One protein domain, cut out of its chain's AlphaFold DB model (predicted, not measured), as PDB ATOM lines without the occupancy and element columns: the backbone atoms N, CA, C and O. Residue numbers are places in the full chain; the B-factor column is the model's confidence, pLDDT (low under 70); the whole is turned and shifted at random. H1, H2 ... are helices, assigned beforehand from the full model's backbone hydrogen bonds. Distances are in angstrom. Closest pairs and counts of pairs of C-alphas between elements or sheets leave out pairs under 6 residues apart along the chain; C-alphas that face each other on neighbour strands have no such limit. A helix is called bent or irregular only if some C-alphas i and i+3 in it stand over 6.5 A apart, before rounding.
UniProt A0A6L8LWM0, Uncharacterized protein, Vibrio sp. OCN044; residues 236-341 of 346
ATOM      1  N   LEU A 236     208.731 181.139 278.925       88.69
ATOM      2  CA  LEU A 236     208.646 182.042 280.070       88.69
ATOM      3  C   LEU A 236     209.307 183.395 279.786       88.69
ATOM      4  O   LEU A 236     208.732 184.420 280.138       88.69
ATOM      5  N   LEU A 237     210.453 183.428 279.099       84.44
ATOM      6  CA  LEU A 237     211.131 184.681 278.739       84.44
ATOM      7  C   LEU A 237     210.319 185.491 277.730       84.44
ATOM      8  O   LEU A 237     210.142 186.695 277.910       84.44
ATOM      9  N   MET A 238     209.787 184.824 276.703       80.62
ATOM     10  CA  MET A 238     208.978 185.467 275.663       80.62
ATOM     11  C   MET A 238     207.674 186.044 276.221       80.62
ATOM     12  O   MET A 238     207.258 187.137 275.844       80.62
ATOM     13  N   HIS A 239     207.004 185.321 277.118       87.12
ATOM     14  CA  HIS A 239     205.752 185.784 277.714       87.12
ATOM     15  C   HIS A 239     205.981 186.829 278.811       87.12
ATOM     16  O   HIS A 239     205.159 187.729 278.968       87.12
ATOM     17  N   THR A 240     207.119 186.787 279.511       89.06
ATOM     18  CA  THR A 240     207.508 187.845 280.458       89.06
ATOM     19  C   THR A 240     207.664 189.193 279.748       89.06
ATOM     20  O   THR A 240     207.145 190.202 280.227       89.06
ATOM     21  N   ASP A 241     208.287 189.215 278.565       83.44
ATOM     22  CA  ASP A 241     208.364 190.415 277.718       83.44
ATOM     23  C   ASP A 241     206.965 190.954 277.361       83.44
ATOM     24  O   ASP A 241     206.668 192.135 277.574       83.44
ATOM     25  N   LYS A 242     206.047 190.073 276.927       84.94
ATOM     26  CA  LYS A 242     204.649 190.451 276.642       84.94
ATOM     27  C   LYS A 242     203.966 191.084 277.853       84.94
ATOM     28  O   LYS A 242     203.287 192.098 277.693       84.94
ATOM     29  N   VAL A 243     204.158 190.530 279.054       90.06
ATOM     30  CA  VAL A 243     203.622 191.096 280.303       90.06
ATOM     31  C   VAL A 243     204.142 192.518 280.518       90.06
ATOM     32  O   VAL A 243     203.350 193.430 280.781       90.06
ATOM     33  N   ILE A 244     205.458 192.723 280.389       87.19
ATOM     34  CA  ILE A 244     206.110 194.024 280.589       87.19
ATOM     35  C   ILE A 244     205.532 195.065 279.620       87.19
ATOM     36  O   ILE A 244     205.144 196.157 280.054       87.19
ATOM     37  N   HIS A 245     205.424 194.736 278.328       84.56
ATOM     38  CA  HIS A 245     204.894 195.653 277.310       84.56
ATOM     39  C   HIS A 245     203.400 195.902 277.451       84.56
ATOM     40  O   HIS A 245     202.969 197.054 277.393       84.56
ATOM     41  N   ALA A 246     202.602 194.861 277.697       88.12
ATOM     42  CA  ALA A 246     201.169 195.009 277.933       88.12
ATOM     43  C   ALA A 246     200.902 195.937 279.127       88.12
ATOM     44  O   ALA A 246     200.043 196.820 279.054       88.12
ATOM     45  N   TYR A 247     201.685 195.810 280.202       88.62
ATOM     46  CA  TYR A 247     201.556 196.676 281.369       88.62
ATOM     47  C   TYR A 247     202.052 198.112 281.114       88.62
ATOM     48  O   TYR A 247     201.411 199.067 281.562       88.62
ATOM     49  N   ASN A 248     203.144 198.295 280.360       85.00
ATOM     50  CA  ASN A 248     203.619 199.621 279.939       85.00
ATOM     51  C   ASN A 248     202.583 200.350 279.066       85.00
ATOM     52  O   ASN A 248     202.308 201.528 279.287       85.00
ATOM     53  N   ASN A 249     201.961 199.651 278.116       84.12
ATOM     54  CA  ASN A 249     200.942 200.220 277.231       84.12
ATOM     55  C   ASN A 249     199.639 200.550 277.975       84.12
ATOM     56  O   ASN A 249     198.883 201.438 277.582       84.12
ATOM     57  N   ALA A 250     199.404 199.889 279.108       81.88
ATOM     58  CA  ALA A 250     198.283 200.153 279.992       81.88
ATOM     59  C   ALA A 250     198.475 201.376 280.918       81.88
ATOM     60  O   ALA A 250     197.613 201.609 281.769       81.88
ATOM     61  N   ARG A 251     199.552 202.166 280.756       67.81
ATOM     62  CA  ARG A 251     199.857 203.386 281.541       67.81
ATOM     63  C   ARG A 251     198.833 204.515 281.421       67.81
ATOM     64  O   ARG A 251     198.846 205.417 282.247       67.81
ATOM     65  N   LYS A 252     197.910 204.453 280.456       69.44
ATOM     66  CA  LYS A 252     196.782 205.400 280.332       69.44
ATOM     67  C   LYS A 252     195.790 205.346 281.513       69.44
ATOM     68  O   LYS A 252     194.785 206.041 281.499       69.44
ATOM     69  N   TRP A 253     196.041 204.504 282.515       69.75
ATOM     70  CA  TRP A 253     195.155 204.233 283.640       69.75
ATOM     71  C   TRP A 253     195.950 204.241 284.946       69.75
ATOM     72  O   TRP A 253     197.129 203.887 284.947       69.75
ATOM     73  N   ARG A 254     195.309 204.595 286.066       78.38
ATOM     74  CA  ARG A 254     195.965 204.682 287.380       78.38
ATOM     75  C   ARG A 254     196.578 203.333 287.785       78.38
ATOM     76  O   ARG A 254     195.879 202.325 287.865       78.38
ATOM     77  N   GLN A 255     197.882 203.330 288.048       82.12
ATOM     78  CA  GLN A 255     198.656 202.176 288.514       82.12
ATOM     79  C   GLN A 255     199.038 202.385 289.987       82.12
ATOM     80  O   GLN A 255     199.347 203.504 290.386       82.12
ATOM     81  N   SER A 256     198.993 201.328 290.803       81.69
ATOM     82  CA  SER A 256     199.459 201.403 292.199       81.69
ATOM     83  C   SER A 256     200.988 201.394 292.265       81.69
ATOM     84  O   SER A 256     201.629 200.798 291.395       81.69
ATOM     85  N   ALA A 257     201.562 202.011 293.305       81.19
ATOM     86  CA  ALA A 257     203.007 202.001 293.549       81.19
ATOM     87  C   ALA A 257     203.557 200.563 293.593       81.19
ATOM     88  O   ALA A 257     204.477 200.244 292.843       81.19
ATOM     89  N   ASP A 258     202.890 199.662 294.324       80.06
ATOM     90  CA  ASP A 258     203.244 198.238 294.397       80.06
ATOM     91  C   ASP A 258     203.311 197.570 293.017       80.06
ATOM     92  O   ASP A 258     204.205 196.775 292.745       80.06
ATOM     93  N   SER A 259     202.362 197.867 292.118       84.25
ATOM     94  CA  SER A 259     202.342 197.257 290.780       84.25
ATOM     95  C   SER A 259     203.423 197.835 289.864       84.25
ATOM     96  O   SER A 259     203.935 197.131 288.997       84.25
ATOM     97  N   ILE A 260     203.785 199.109 290.042       85.06
ATOM     98  CA  ILE A 260     204.912 199.729 289.333       85.06
ATOM     99  C   ILE A 260     206.223 199.083 289.791       85.06
ATOM    100  O   ILE A 260     207.058 198.723 288.956       85.06
ATOM    101  N   GLU A 261     206.383 198.891 291.097       86.12
ATOM    102  CA  GLU A 261     207.577 198.294 291.683       86.12
ATOM    103  C   GLU A 261     207.705 196.807 291.328       86.12
ATOM    104  O   GLU A 261     208.749 196.388 290.835       86.12
ATOM    105  N   LEU A 262     206.618 196.031 291.429       87.56
ATOM    106  CA  LEU A 262     206.595 194.616 291.044       87.56
ATOM    107  C   LEU A 262     206.902 194.424 289.555       87.56
ATOM    108  O   LEU A 262     207.667 193.537 289.189       87.56
ATOM    109  N   LYS A 263     206.371 195.286 288.678       89.88
ATOM    110  CA  LYS A 263     206.756 195.273 287.260       89.88
ATOM    111  C   LYS A 263     208.234 195.601 287.077       89.88
ATOM    112  O   LYS A 263     208.881 195.011 286.218       89.88
ATOM    113  N   SER A 264     208.767 196.551 287.840       87.31
ATOM    114  CA  SER A 264     210.181 196.930 287.758       87.31
ATOM    115  C   SER A 264     211.089 195.784 288.204       87.31
ATOM    116  O   SER A 264     212.105 195.542 287.562       87.31
ATOM    117  N   LEU A 265     210.674 195.022 289.217       87.19
ATOM    118  CA  LEU A 265     211.329 193.785 289.615       87.19
ATOM    119  C   LEU A 265     211.264 192.717 288.509       87.19
ATOM    120  O   LEU A 265     212.304 192.161 288.171       87.19
ATOM    121  N   ILE A 266     210.092 192.481 287.894       89.19
ATOM    122  CA  ILE A 266     209.958 191.571 286.735       89.19
ATOM    123  C   ILE A 266     210.936 191.970 285.629       89.19
ATOM    124  O   ILE A 266     211.670 191.126 285.123       89.19
ATOM    125  N   TYR A 267     210.962 193.256 285.272       85.94
ATOM    126  CA  TYR A 267     211.851 193.781 284.239       85.94
ATOM    127  C   TYR A 267     213.322 193.540 284.587       85.94
ATOM    128  O   TYR A 267     214.056 193.021 283.757       85.94
ATOM    129  N   SER A 268     213.745 193.831 285.818       82.56
ATOM    130  CA  SER A 268     215.128 193.604 286.248       82.56
ATOM    131  C   SER A 268     215.512 192.126 286.276       82.56
ATOM    132  O   SER A 268     216.581 191.771 285.789       82.56
ATOM    133  N   SER A 269     214.652 191.250 286.802       83.25
ATOM    134  CA  SER A 269     214.881 189.797 286.796       83.25
ATOM    135  C   SER A 269     214.931 189.228 285.382       83.25
ATOM    136  O   SER A 269     215.671 188.281 285.129       83.25
ATOM    137  N   TRP A 270     214.170 189.807 284.456       82.62
ATOM    138  CA  TRP A 270     214.196 189.444 283.047       82.62
ATOM    139  C   TRP A 270     215.447 189.975 282.327       82.62
ATOM    140  O   TRP A 270     216.111 189.214 281.630       82.62
ATOM    141  N   CYS A 271     215.852 191.226 282.570       74.88
ATOM    142  CA  CYS A 271     217.105 191.801 282.064       74.88
ATOM    143  C   CYS A 271     218.338 191.020 282.523       74.88
ATOM    144  O   CYS A 271     219.239 190.762 281.726       74.88
ATOM    145  N   LYS A 272     218.347 190.562 283.779       72.94
ATOM    146  CA  LYS A 272     219.419 189.718 284.316       72.94
ATOM    147  C   LYS A 272     219.584 188.393 283.575       72.94
ATOM    148  O   LYS A 272     220.674 187.833 283.622       72.94
ATOM    149  N   GLN A 273     218.557 187.903 282.877       68.38
ATOM    150  CA  GLN A 273     218.700 186.713 282.030       68.38
ATOM    151  C   GLN A 273     219.573 186.988 280.802       68.38
ATOM    152  O   GLN A 273     220.306 186.102 280.375       68.38
ATOM    153  N   ALA A 274     219.556 188.216 280.272       57.88
ATOM    154  CA  ALA A 274     220.468 188.619 279.204       57.88
ATOM    155  C   ALA A 274     221.897 188.852 279.723       57.88
ATOM    156  O   ALA A 274     222.851 188.419 279.084       57.88
ATOM    157  N   GLU A 275     222.051 189.474 280.899       57.31
ATOM    158  CA  GLU A 275     223.368 189.717 281.519       57.31
ATOM    159  C   GLU A 275     224.049 188.421 281.977       57.31
ATOM    160  O   GLU A 275     225.271 188.300 281.969       57.31
ATOM    161  N   ARG A 276     223.256 187.429 282.388       55.62
ATOM    162  CA  ARG A 276     223.729 186.133 282.865       55.62
ATOM    163  C   ARG A 276     223.281 185.052 281.900       55.62
ATOM    164  O   ARG A 276     222.512 184.179 282.296       55.62
ATOM    165  N   ARG A 277     223.809 185.111 280.672       53.53
ATOM    166  CA  ARG A 277     223.595 184.206 279.519       53.53
ATOM    167  C   ARG A 277     223.386 182.704 279.855       53.53
ATOM    168  O   ARG A 277     222.766 181.993 279.072       53.53
ATOM    169  N   LYS A 278     223.814 182.247 281.042       55.38
ATOM    170  CA  LYS A 278     223.768 180.872 281.575       55.38
ATOM    171  C   LYS A 278     222.673 180.558 282.625       55.38
ATOM    172  O   LYS A 278     222.514 179.400 282.988       55.38
ATOM    173  N   GLN A 279     221.925 181.526 283.178       56.88
ATOM    174  CA  GLN A 279     221.107 181.311 284.403       56.88
ATOM    175  C   GLN A 279     219.632 180.896 284.202       56.88
ATOM    176  O   GLN A 279     218.858 180.848 285.163       56.88
ATOM    177  N   GLY A 280     219.259 180.474 282.992       66.75
ATOM    178  CA  GLY A 280     217.965 179.832 282.740       66.75
ATOM    179  C   GLY A 280     216.770 180.759 282.980       66.75
ATOM    180  O   GLY A 280     216.781 181.912 282.586       66.75
ATOM    181  N   VAL A 281     215.693 180.253 283.581       84.38
ATOM    182  CA  VAL A 281     214.478 181.043 283.884       84.38
ATOM    183  C   VAL A 281     214.165 181.080 285.386       84.38
ATOM    184  O   VAL A 281     213.058 181.414 285.804       84.38
ATOM    185  N   GLY A 282     215.151 180.722 286.214       87.94
ATOM    186  CA  GLY A 282     214.969 180.388 287.627       87.94
ATOM    187  C   GLY A 282     214.499 181.530 288.521       87.94
ATOM    188  O   GLY A 282     213.607 181.326 289.344       87.94
ATOM    189  N   GLU A 283     215.063 182.730 288.346       87.56
ATOM    190  CA  GLU A 283     214.633 183.919 289.101       87.56
ATOM    191  C   GLU A 283     213.193 184.314 288.735       87.56
ATOM    192  O   GLU A 283     212.427 184.723 289.604       87.56
ATOM    193  N   LEU A 284     212.792 184.134 287.468       90.25
ATOM    194  CA  LEU A 284     211.421 184.400 287.022       90.25
ATOM    195  C   LEU A 284     210.435 183.371 287.580       90.25
ATOM    196  O   LEU A 284     209.368 183.762 288.043       90.25
ATOM    197  N   LEU A 285     210.793 182.082 287.598       92.69
ATOM    198  CA  LEU A 285     209.980 181.042 288.243       92.69
ATOM    199  C   LEU A 285     209.738 181.368 289.722       92.69
ATOM    200  O   LEU A 285     208.596 181.354 290.177       92.69
ATOM    201  N   TYR A 286     210.800 181.727 290.449       91.06
ATOM    202  CA  TYR A 286     210.702 182.128 291.852       91.06
ATOM    203  C   TYR A 286     209.833 183.375 292.041       91.06
ATOM    204  O   TYR A 286     208.995 183.410 292.941       91.06
ATOM    205  N   LEU A 287     210.006 184.390 291.192       90.69
ATOM    206  CA  LEU A 287     209.228 185.623 291.241       90.69
ATOM    207  C   LEU A 287     207.734 185.346 291.023       90.69
ATOM    208  O   LEU A 287     206.903 185.803 291.809       90.69
ATOM    209  N   TYR A 288     207.384 184.594 289.978       92.69
ATOM    210  CA  TYR A 288     205.990 184.295 289.653       92.69
ATOM    211  C   TYR A 288     205.305 183.434 290.715       92.69
ATOM    212  O   TYR A 288     204.141 183.671 291.035       92.69
ATOM    213  N   GLU A 289     206.020 182.499 291.331       91.81
ATOM    214  CA  GLU A 289     205.461 181.758 292.456       91.81
ATOM    215  C   GLU A 289     205.284 182.642 293.694       91.81
ATOM    216  O   GLU A 289     204.188 182.728 294.243       91.81
ATOM    217  N   THR A 290     206.339 183.351 294.095       87.94
ATOM    218  CA  THR A 290     206.369 184.105 295.356       87.94
ATOM    219  C   THR A 290     205.381 185.269 295.352       87.94
ATOM    220  O   THR A 290     204.669 185.478 296.330       87.94
ATOM    221  N   TYR A 291     205.317 186.032 294.257       86.94
ATOM    222  CA  TYR A 291     204.555 187.287 294.213       86.94
ATOM    223  C   TYR A 291     203.223 187.180 293.470       86.94
ATOM    224  O   TYR A 291     202.333 187.995 293.712       86.94
ATOM    225  N   PHE A 292     203.056 186.185 292.592       89.06
ATOM    226  CA  PHE A 292     201.812 185.972 291.841       89.06
ATOM    227  C   PHE A 292     201.067 184.693 292.233       89.06
ATOM    228  O   PHE A 292     199.904 184.550 291.862       89.06
ATOM    229  N   GLY A 293     201.673 183.803 293.028       89.25
ATOM    230  CA  GLY A 293     201.033 182.564 293.476       89.25
ATOM    231  C   GLY A 293     200.902 181.510 292.380       89.25
ATOM    232  O   GLY A 293     200.050 180.630 292.487       89.25
ATOM    233  N   LEU A 294     201.700 181.608 291.311       92.00
ATOM    234  CA  LEU A 294     201.734 180.598 290.256       92.00
ATOM    235  C   LEU A 294     202.587 179.414 290.722       92.00
ATOM    236  O   LEU A 294     203.814 179.496 290.751       92.00
ATOM    237  N   ASN A 295     201.939 178.317 291.110       93.62
ATOM    238  CA  ASN A 295     202.623 177.144 291.653       93.62
ATOM    239  C   ASN A 295     203.486 176.468 290.580       93.62
ATOM    240  O   ASN A 295     202.962 175.927 289.606       93.62
ATOM    241  N   VAL A 296     204.806 176.453 290.774       95.44
ATOM    242  CA  VAL A 296     205.742 175.811 289.838       95.44
ATOM    243  C   VAL A 296     205.593 174.288 289.908       95.44
ATOM    244  O   VAL A 296     205.632 173.701 291.000       95.44
ATOM    245  N   LYS A 297     205.455 173.627 288.749       96.06
ATOM    246  CA  LYS A 297     205.345 172.158 288.676       96.06
ATOM    247  C   LYS A 297     206.597 171.484 289.263       96.06
ATOM    248  O   LYS A 297     207.704 171.976 289.030       96.06
ATOM    249  N   PRO A 298     206.475 170.314 289.927       95.44
ATOM    250  CA  PRO A 298     207.608 169.611 290.545       95.44
ATOM    251  C   PRO A 298     208.822 169.430 289.621       95.44
ATOM    252  O   PRO A 298     209.951 169.687 290.031       95.44
ATOM    253  N   LYS A 299     208.588 169.096 288.342       94.19
ATOM    254  CA  LYS A 299     209.647 168.888 287.340       94.19
ATOM    255  C   LYS A 299     210.526 170.120 287.080       94.19
ATOM    256  O   LYS A 299     211.656 169.952 286.646       94.19
ATOM    257  N   PHE A 300     210.056 171.335 287.379       92.75
ATOM    258  CA  PHE A 300     210.802 172.585 287.172       92.75
ATOM    259  C   PHE A 300     211.349 173.207 288.464       92.75
ATOM    260  O   PHE A 300     212.045 174.218 288.408       92.75
ATOM    261  N   ARG A 301     211.081 172.612 289.635       91.31
ATOM    262  CA  ARG A 301     211.526 173.148 290.935       91.31
ATOM    263  C   ARG A 301     213.040 173.283 291.043       91.31
ATOM    264  O   ARG A 301     213.518 174.276 291.571       91.31
ATOM    265  N   HIS A 302     213.784 172.329 290.485       89.06
ATOM    266  CA  HIS A 302     215.251 172.344 290.480       89.06
ATOM    267  C   HIS A 302     215.846 173.547 289.724       89.06
ATOM    268  O   HIS A 302     216.997 173.901 289.953       89.06
ATOM    269  N   MET A 303     215.073 174.180 288.834       88.25
ATOM    270  CA  MET A 303     215.498 175.370 288.093       88.25
ATOM    271  C   MET A 303     215.291 176.659 288.890       88.25
ATOM    272  O   MET A 303     215.807 177.701 288.493       88.25
ATOM    273  N   MET A 304     214.488 176.634 289.958       89.81
ATOM    274  CA  MET A 304     214.130 177.835 290.704       89.81
ATOM    275  C   MET A 304     215.337 178.427 291.420       89.81
ATOM    276  O   MET A 304     216.096 177.728 292.086       89.81
ATOM    277  N   LYS A 305     215.457 179.752 291.343       87.62
ATOM    278  CA  LYS A 305     216.519 180.493 292.015       87.62
ATOM    279  C   LYS A 305     215.924 181.661 292.799       87.62
ATOM    280  O   LYS A 305     215.314 182.532 292.179       87.62
ATOM    281  N   PRO A 306     216.094 181.709 294.132       86.69
ATOM    282  CA  PRO A 306     215.654 182.846 294.927       86.69
ATOM    283  C   PRO A 306     216.288 184.153 294.455       86.69
ATOM    284  O   PRO A 306     217.446 184.183 294.031       86.69
ATOM    285  N   MET A 307     215.538 185.248 294.566       82.25
ATOM    286  CA  MET A 307     216.078 186.576 294.276       82.25
ATOM    287  C   MET A 307     217.131 186.967 295.316       82.25
ATOM    288  O   MET A 307     216.975 186.692 296.507       82.25
ATOM    289  N   SER A 308     218.202 187.628 294.871       80.81
ATOM    290  CA  SER A 308     219.274 188.054 295.775       80.81
ATOM    291  C   SER A 308     218.797 189.149 296.737       80.81
ATOM    292  O   SER A 308     217.920 189.956 296.406       80.81
ATOM    293  N   LYS A 309     219.384 189.196 297.940       79.44
ATOM    294  CA  LYS A 309     219.029 190.192 298.964       79.44
ATOM    295  C   LYS A 309     219.300 191.614 298.474       79.44
ATOM    296  O   LYS A 309     218.515 192.514 298.749       79.44
ATOM    297  N   GLU A 310     220.369 191.798 297.708       79.12
ATOM    298  CA  GLU A 310     220.779 193.076 297.122       79.12
ATOM    299  C   GLU A 310     219.729 193.580 296.134       79.12
ATOM    300  O   GLU A 310     219.361 194.750 296.181       79.12
ATOM    301  N   LEU A 311     219.183 192.690 295.293       76.69
ATOM    302  CA  LEU A 311     218.109 193.049 294.368       76.69
ATOM    303  C   LEU A 311     216.861 193.496 295.135       76.69
ATOM    304  O   LEU A 311     216.276 194.521 294.805       76.69
ATOM    305  N   LEU A 312     216.478 192.756 296.176       76.38
ATOM    306  CA  LEU A 312     215.317 193.078 297.007       76.38
ATOM    307  C   LEU A 312     215.460 194.409 297.756       76.38
ATOM    308  O   LEU A 312     214.465 195.092 297.969       76.38
ATOM    309  N   ILE A 313     216.674 194.810 298.140       78.00
ATOM    310  CA  ILE A 313     216.917 196.112 298.783       78.00
ATOM    311  C   ILE A 313     216.543 197.275 297.854       78.00
ATOM    312  O   ILE A 313     216.051 198.292 298.337       78.00
ATOM    313  N   SER A 314     216.705 197.117 296.539       77.44
ATOM    314  CA  SER A 314     216.304 198.123 295.548       77.44
ATOM    315  C   SER A 314     214.786 198.242 295.351       77.44
ATOM    316  O   SER A 314     214.342 199.157 294.661       77.44
ATOM    317  N   TYR A 315     213.995 197.347 295.954       76.19
ATOM    318  CA  TYR A 315     212.536 197.310 295.852       76.19
ATOM    319  C   TYR A 315     211.910 197.271 297.258       76.19
ATOM    320  O   TYR A 315     211.526 196.202 297.739       76.19
ATOM    321  N   PRO A 316     211.836 198.420 297.961       66.81
ATOM    322  CA  PRO A 316     211.415 198.483 299.357       66.81
ATOM    323  C   PRO A 316     209.941 198.135 299.582       66.81
ATOM    324  O   PRO A 316     209.650 197.506 300.600       66.81
ATOM    325  N   ALA A 317     209.019 198.472 298.669       64.12
ATOM    326  CA  ALA A 317     207.641 198.005 298.788       64.12
ATOM    327  C   ALA A 317     207.615 196.485 298.641       64.12
ATOM    328  O   ALA A 317     207.038 195.815 299.483       64.12
ATOM    329  N   ILE A 318     208.318 195.906 297.665       68.31
ATOM    330  CA  ILE A 318     208.351 194.447 297.472       68.31
ATOM    331  C   ILE A 318     209.061 193.716 298.620       68.31
ATOM    332  O   ILE A 318     208.649 192.625 299.002       68.31
ATOM    333  N   LYS A 319     210.091 194.324 299.212       64.31
ATOM    334  CA  LYS A 319     210.782 193.817 300.404       64.31
ATOM    335  C   LYS A 319     209.893 193.860 301.650       64.31
ATOM    336  O   LYS A 319     209.947 192.938 302.459       64.31
ATOM    337  N   ALA A 320     209.107 194.925 301.820       54.59
ATOM    338  CA  ALA A 320     208.164 195.083 302.931       54.59
ATOM    339  C   ALA A 320     206.924 194.189 302.768       54.59
ATOM    340  O   ALA A 320     206.331 193.727 303.744       54.59
ATOM    341  N   LEU A 321     206.551 193.916 301.522       54.75
ATOM    342  CA  LEU A 321     205.484 193.018 301.138       54.75
ATOM    343  C   LEU A 321     205.967 191.567 301.307       54.75
ATOM    344  O   LEU A 321     206.399 190.919 300.358       54.75
ATOM    345  N   GLN A 322     205.794 191.008 302.510       55.28
ATOM    346  CA  GLN A 322     205.615 189.559 302.732       55.28
ATOM    347  C   GLN A 322     204.333 189.066 302.022       55.28
ATOM    348  O   GLN A 322     203.415 188.522 302.637       55.28
ATOM    349  N   MET A 323     204.161 189.411 300.748       55.25
ATOM    350  CA  MET A 323     202.847 189.490 300.145       55.25
ATOM    351  C   MET A 323     202.277 188.102 299.925       55.25
ATOM    352  O   MET A 323     202.774 187.333 299.109       55.25
ATOM    353  N   LYS A 324     201.137 187.834 300.566       56.91
ATOM    354  CA  LYS A 324     200.165 186.920 299.975       56.91
ATOM    355  C   LYS A 324     199.849 187.453 298.567       56.91
ATOM    356  O   LYS A 324     199.539 188.645 298.454       56.91
ATOM    357  N   PRO A 325     199.927 186.625 297.514       60.22
ATOM    358  CA  PRO A 325     199.604 187.041 296.155       60.22
ATOM    359  C   PRO A 325     198.260 187.780 296.109       60.22
ATOM    360  O   PRO A 325     197.252 187.276 296.619       60.22
ATOM    361  N   LYS A 326     198.220 188.989 295.528       65.06
ATOM    362  CA  LYS A 326     196.936 189.677 295.300       65.06
ATOM    363  C   LYS A 326     196.176 188.912 294.211       65.06
ATOM    364  O   LYS A 326     196.747 188.518 293.204       65.06
ATOM    365  N   LYS A 327     194.867 188.719 294.392       60.12
ATOM    366  CA  LYS A 327     194.004 188.068 293.383       60.12
ATOM    367  C   LYS A 327     193.421 189.046 292.360       60.12
ATOM    368  O   LYS A 327     192.651 188.645 291.495       60.12
ATOM    369  N   SER A 328     193.737 190.334 292.475       68.25
ATOM    370  CA  SER A 328     193.172 191.378 291.629       68.25
ATOM    371  C   SER A 328     194.185 192.486 291.355       68.25
ATOM    372  O   SER A 328     195.080 192.774 292.151       68.25
ATOM    373  N   GLY A 329     194.048 193.103 290.187       80.31
ATOM    374  CA  GLY A 329     194.922 194.172 289.722       80.31
ATOM    375  C   GLY A 329     195.377 193.926 288.294       80.31
ATOM    376  O   GLY A 329     195.501 192.792 287.840       80.31
ATOM    377  N   ARG A 330     195.629 195.002 287.553       87.56
ATOM    378  CA  ARG A 330     195.904 194.890 286.118       87.56
ATOM    379  C   ARG A 330     197.155 194.075 285.802       87.56
ATOM    380  O   ARG A 330     197.120 193.277 284.876       87.56
ATOM    381  N   LEU A 331     198.232 194.273 286.566       89.50
ATOM    382  CA  LEU A 331     199.458 193.491 286.396       89.50
ATOM    383  C   LEU A 331     199.186 191.999 286.624       89.50
ATOM    384  O   LEU A 331     199.599 191.185 285.809       89.50
ATOM    385  N   TYR A 332     198.424 191.660 287.670       89.38
ATOM    386  CA  TYR A 332     198.010 190.286 287.960       89.38
ATOM    387  C   TYR A 332     197.183 189.706 286.815       89.38
ATOM    388  O   TYR A 332     197.543 188.661 286.299       89.38
ATOM    389  N   ASN A 333     196.153 190.406 286.333       89.75
ATOM    390  CA  ASN A 333     195.330 189.922 285.218       89.75
ATOM    391  C   ASN A 333     196.159 189.652 283.951       89.75
ATOM    392  O   ASN A 333     195.920 188.668 283.258       89.75
ATOM    393  N   ILE A 334     197.138 190.512 283.653       92.69
ATOM    394  CA  ILE A 334     198.052 190.314 282.521       92.69
ATOM    395  C   ILE A 334     198.937 189.083 282.760       92.69
ATOM    396  O   ILE A 334     199.048 188.243 281.875       92.69
ATOM    397  N   VAL A 335     199.526 188.939 283.950       93.50
ATOM    398  CA  VAL A 335     200.367 187.782 284.300       93.50
ATOM    399  C   VAL A 335     199.571 186.479 284.270       93.50
ATOM    400  O   VAL A 335     200.007 185.526 283.640       93.50
ATOM    401  N   PHE A 336     198.386 186.423 284.874       93.19
ATOM    402  CA  PHE A 336     197.543 185.226 284.847       93.19
ATOM    403  C   PHE A 336     197.098 184.861 283.429       93.19
ATOM    404  O   PHE A 336     196.989 183.683 283.112       93.19
ATOM    405  N   LYS A 337     196.886 185.846 282.551       93.81
ATOM    406  CA  LYS A 337     196.559 185.583 281.148       93.81
ATOM    407  C   LYS A 337     197.759 185.063 280.350       93.81
ATOM    408  O   LYS A 337     197.599 184.153 279.547       93.81
ATOM    409  N   GLU A 338     198.934 185.662 280.527       93.81
ATOM    410  CA  GLU A 338     200.093 185.397 279.665       93.81
ATOM    411  C   GLU A 338     201.031 184.308 280.207       93.81
ATOM    412  O   GLU A 338     201.652 183.609 279.416       93.81
ATOM    413  N   ILE A 339     201.160 184.167 281.528       94.94
ATOM    414  CA  ILE A 339     202.178 183.331 282.189       94.94
ATOM    415  C   ILE A 339     201.581 182.049 282.765       94.94
ATOM    416  O   ILE A 339     202.177 180.989 282.595       94.94
ATOM    417  N   ALA A 340     200.416 182.118 283.416       92.75
ATOM    418  CA  ALA A 340     199.806 180.938 284.041       92.75
ATOM    419  C   ALA A 340     199.549 179.769 283.064       92.75
ATOM    420  O   ALA A 340     199.758 178.632 283.472       92.75
ATOM    421  N   PRO A 341     199.181 179.990 281.780       95.12
ATOM    422  CA  PRO A 341     198.981 178.891 280.830       95.12
ATOM    423  C   PRO A 341     200.264 178.173 280.384       95.12
ATOM    424  O   PRO A 341     200.187 177.192 279.646       95.12
TER     425      PRO A 341
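Overview. This is residues 236 to 341 of the 346 residues of an uncharacterized protein of Vibrio sp. OCN044 (UniProt A0A6L8LWM0). Two long helices, H1 and H2, fold back on each other as a hairpin; H3 folds back again beside H2, and H7 returns to pack on H1. Short H6 packs on residues 258 to 262 of H2, with H5 next to it, while H4 lies near H3 at the far end. The printed part has 106 residues with seven named helices, H1 to H7 in order, and no named strand: all helix. It is compact, with a radius of gyration of the C-alphas of 13.1 A and spans of 37 by 30 by 27 A.

Along the chain. H1, residues 236 to 252, begins at C-alpha 236 (208.646, 182.042, 280.070) and is 26.2 A long. H2, residues 257 to 275, is 26.6 A long; H3, residues 282 to 292, 14.9 A. H4 is residues 298 to 303, H5 309 to 313 and H6 316 to 320. H7, residues 330 to 338, is 12.2 A long and ends at C-alpha 338 (200.093, 185.397, 279.665). H1 and H4 are irregular: C-alphas 249 and 252, and C-alphas 299 and 302, are 7.3 A apart.

Arrangement. H2 is the hub. With residues 263 to 270 it touches H1, closest C-alphas Ile 244 and Tyr 267 at 6.8 A, opposite ways at 37 degrees, only just steep. With residues 266 to 270 it touches H3, Ser 269 to Glu 283 at 6.3 A, a shallow tilt of 12 degrees, opposite ways. Both pairs are hairpins. H6 touches H2, Asp 258 to Ala 317 at 6.2 A. H5 and H6 touch only at the corner, only just, with 3 pairs of C-alphas within 8 A, the closest Leu 312 and Lys 319 at 5.7 A. H7 touches H1, His 239 to Glu 338 at 6.0 A. H3 and H4 are close but not clearly touching, Gly 282 to Met 303 at 5.1 A. Every O i to N i+4 pair is within hydrogen-bond range in H3, H5, H6 and H7, against 11 of 13 in H1, 13 of 15 in H2 and 0 of 2 in H4, where 2 of 3 O i to N i+3 pairs are.

Size, cuts and confidence. The farthest C-alphas, Lys 252 and Lys 299, are 39.3 A apart. The printed part has no cut and no long link. The mean pLDDT of the printed part is 81.0; residues 251 to 253, 273 to 280 and 316 to 328 are under 70.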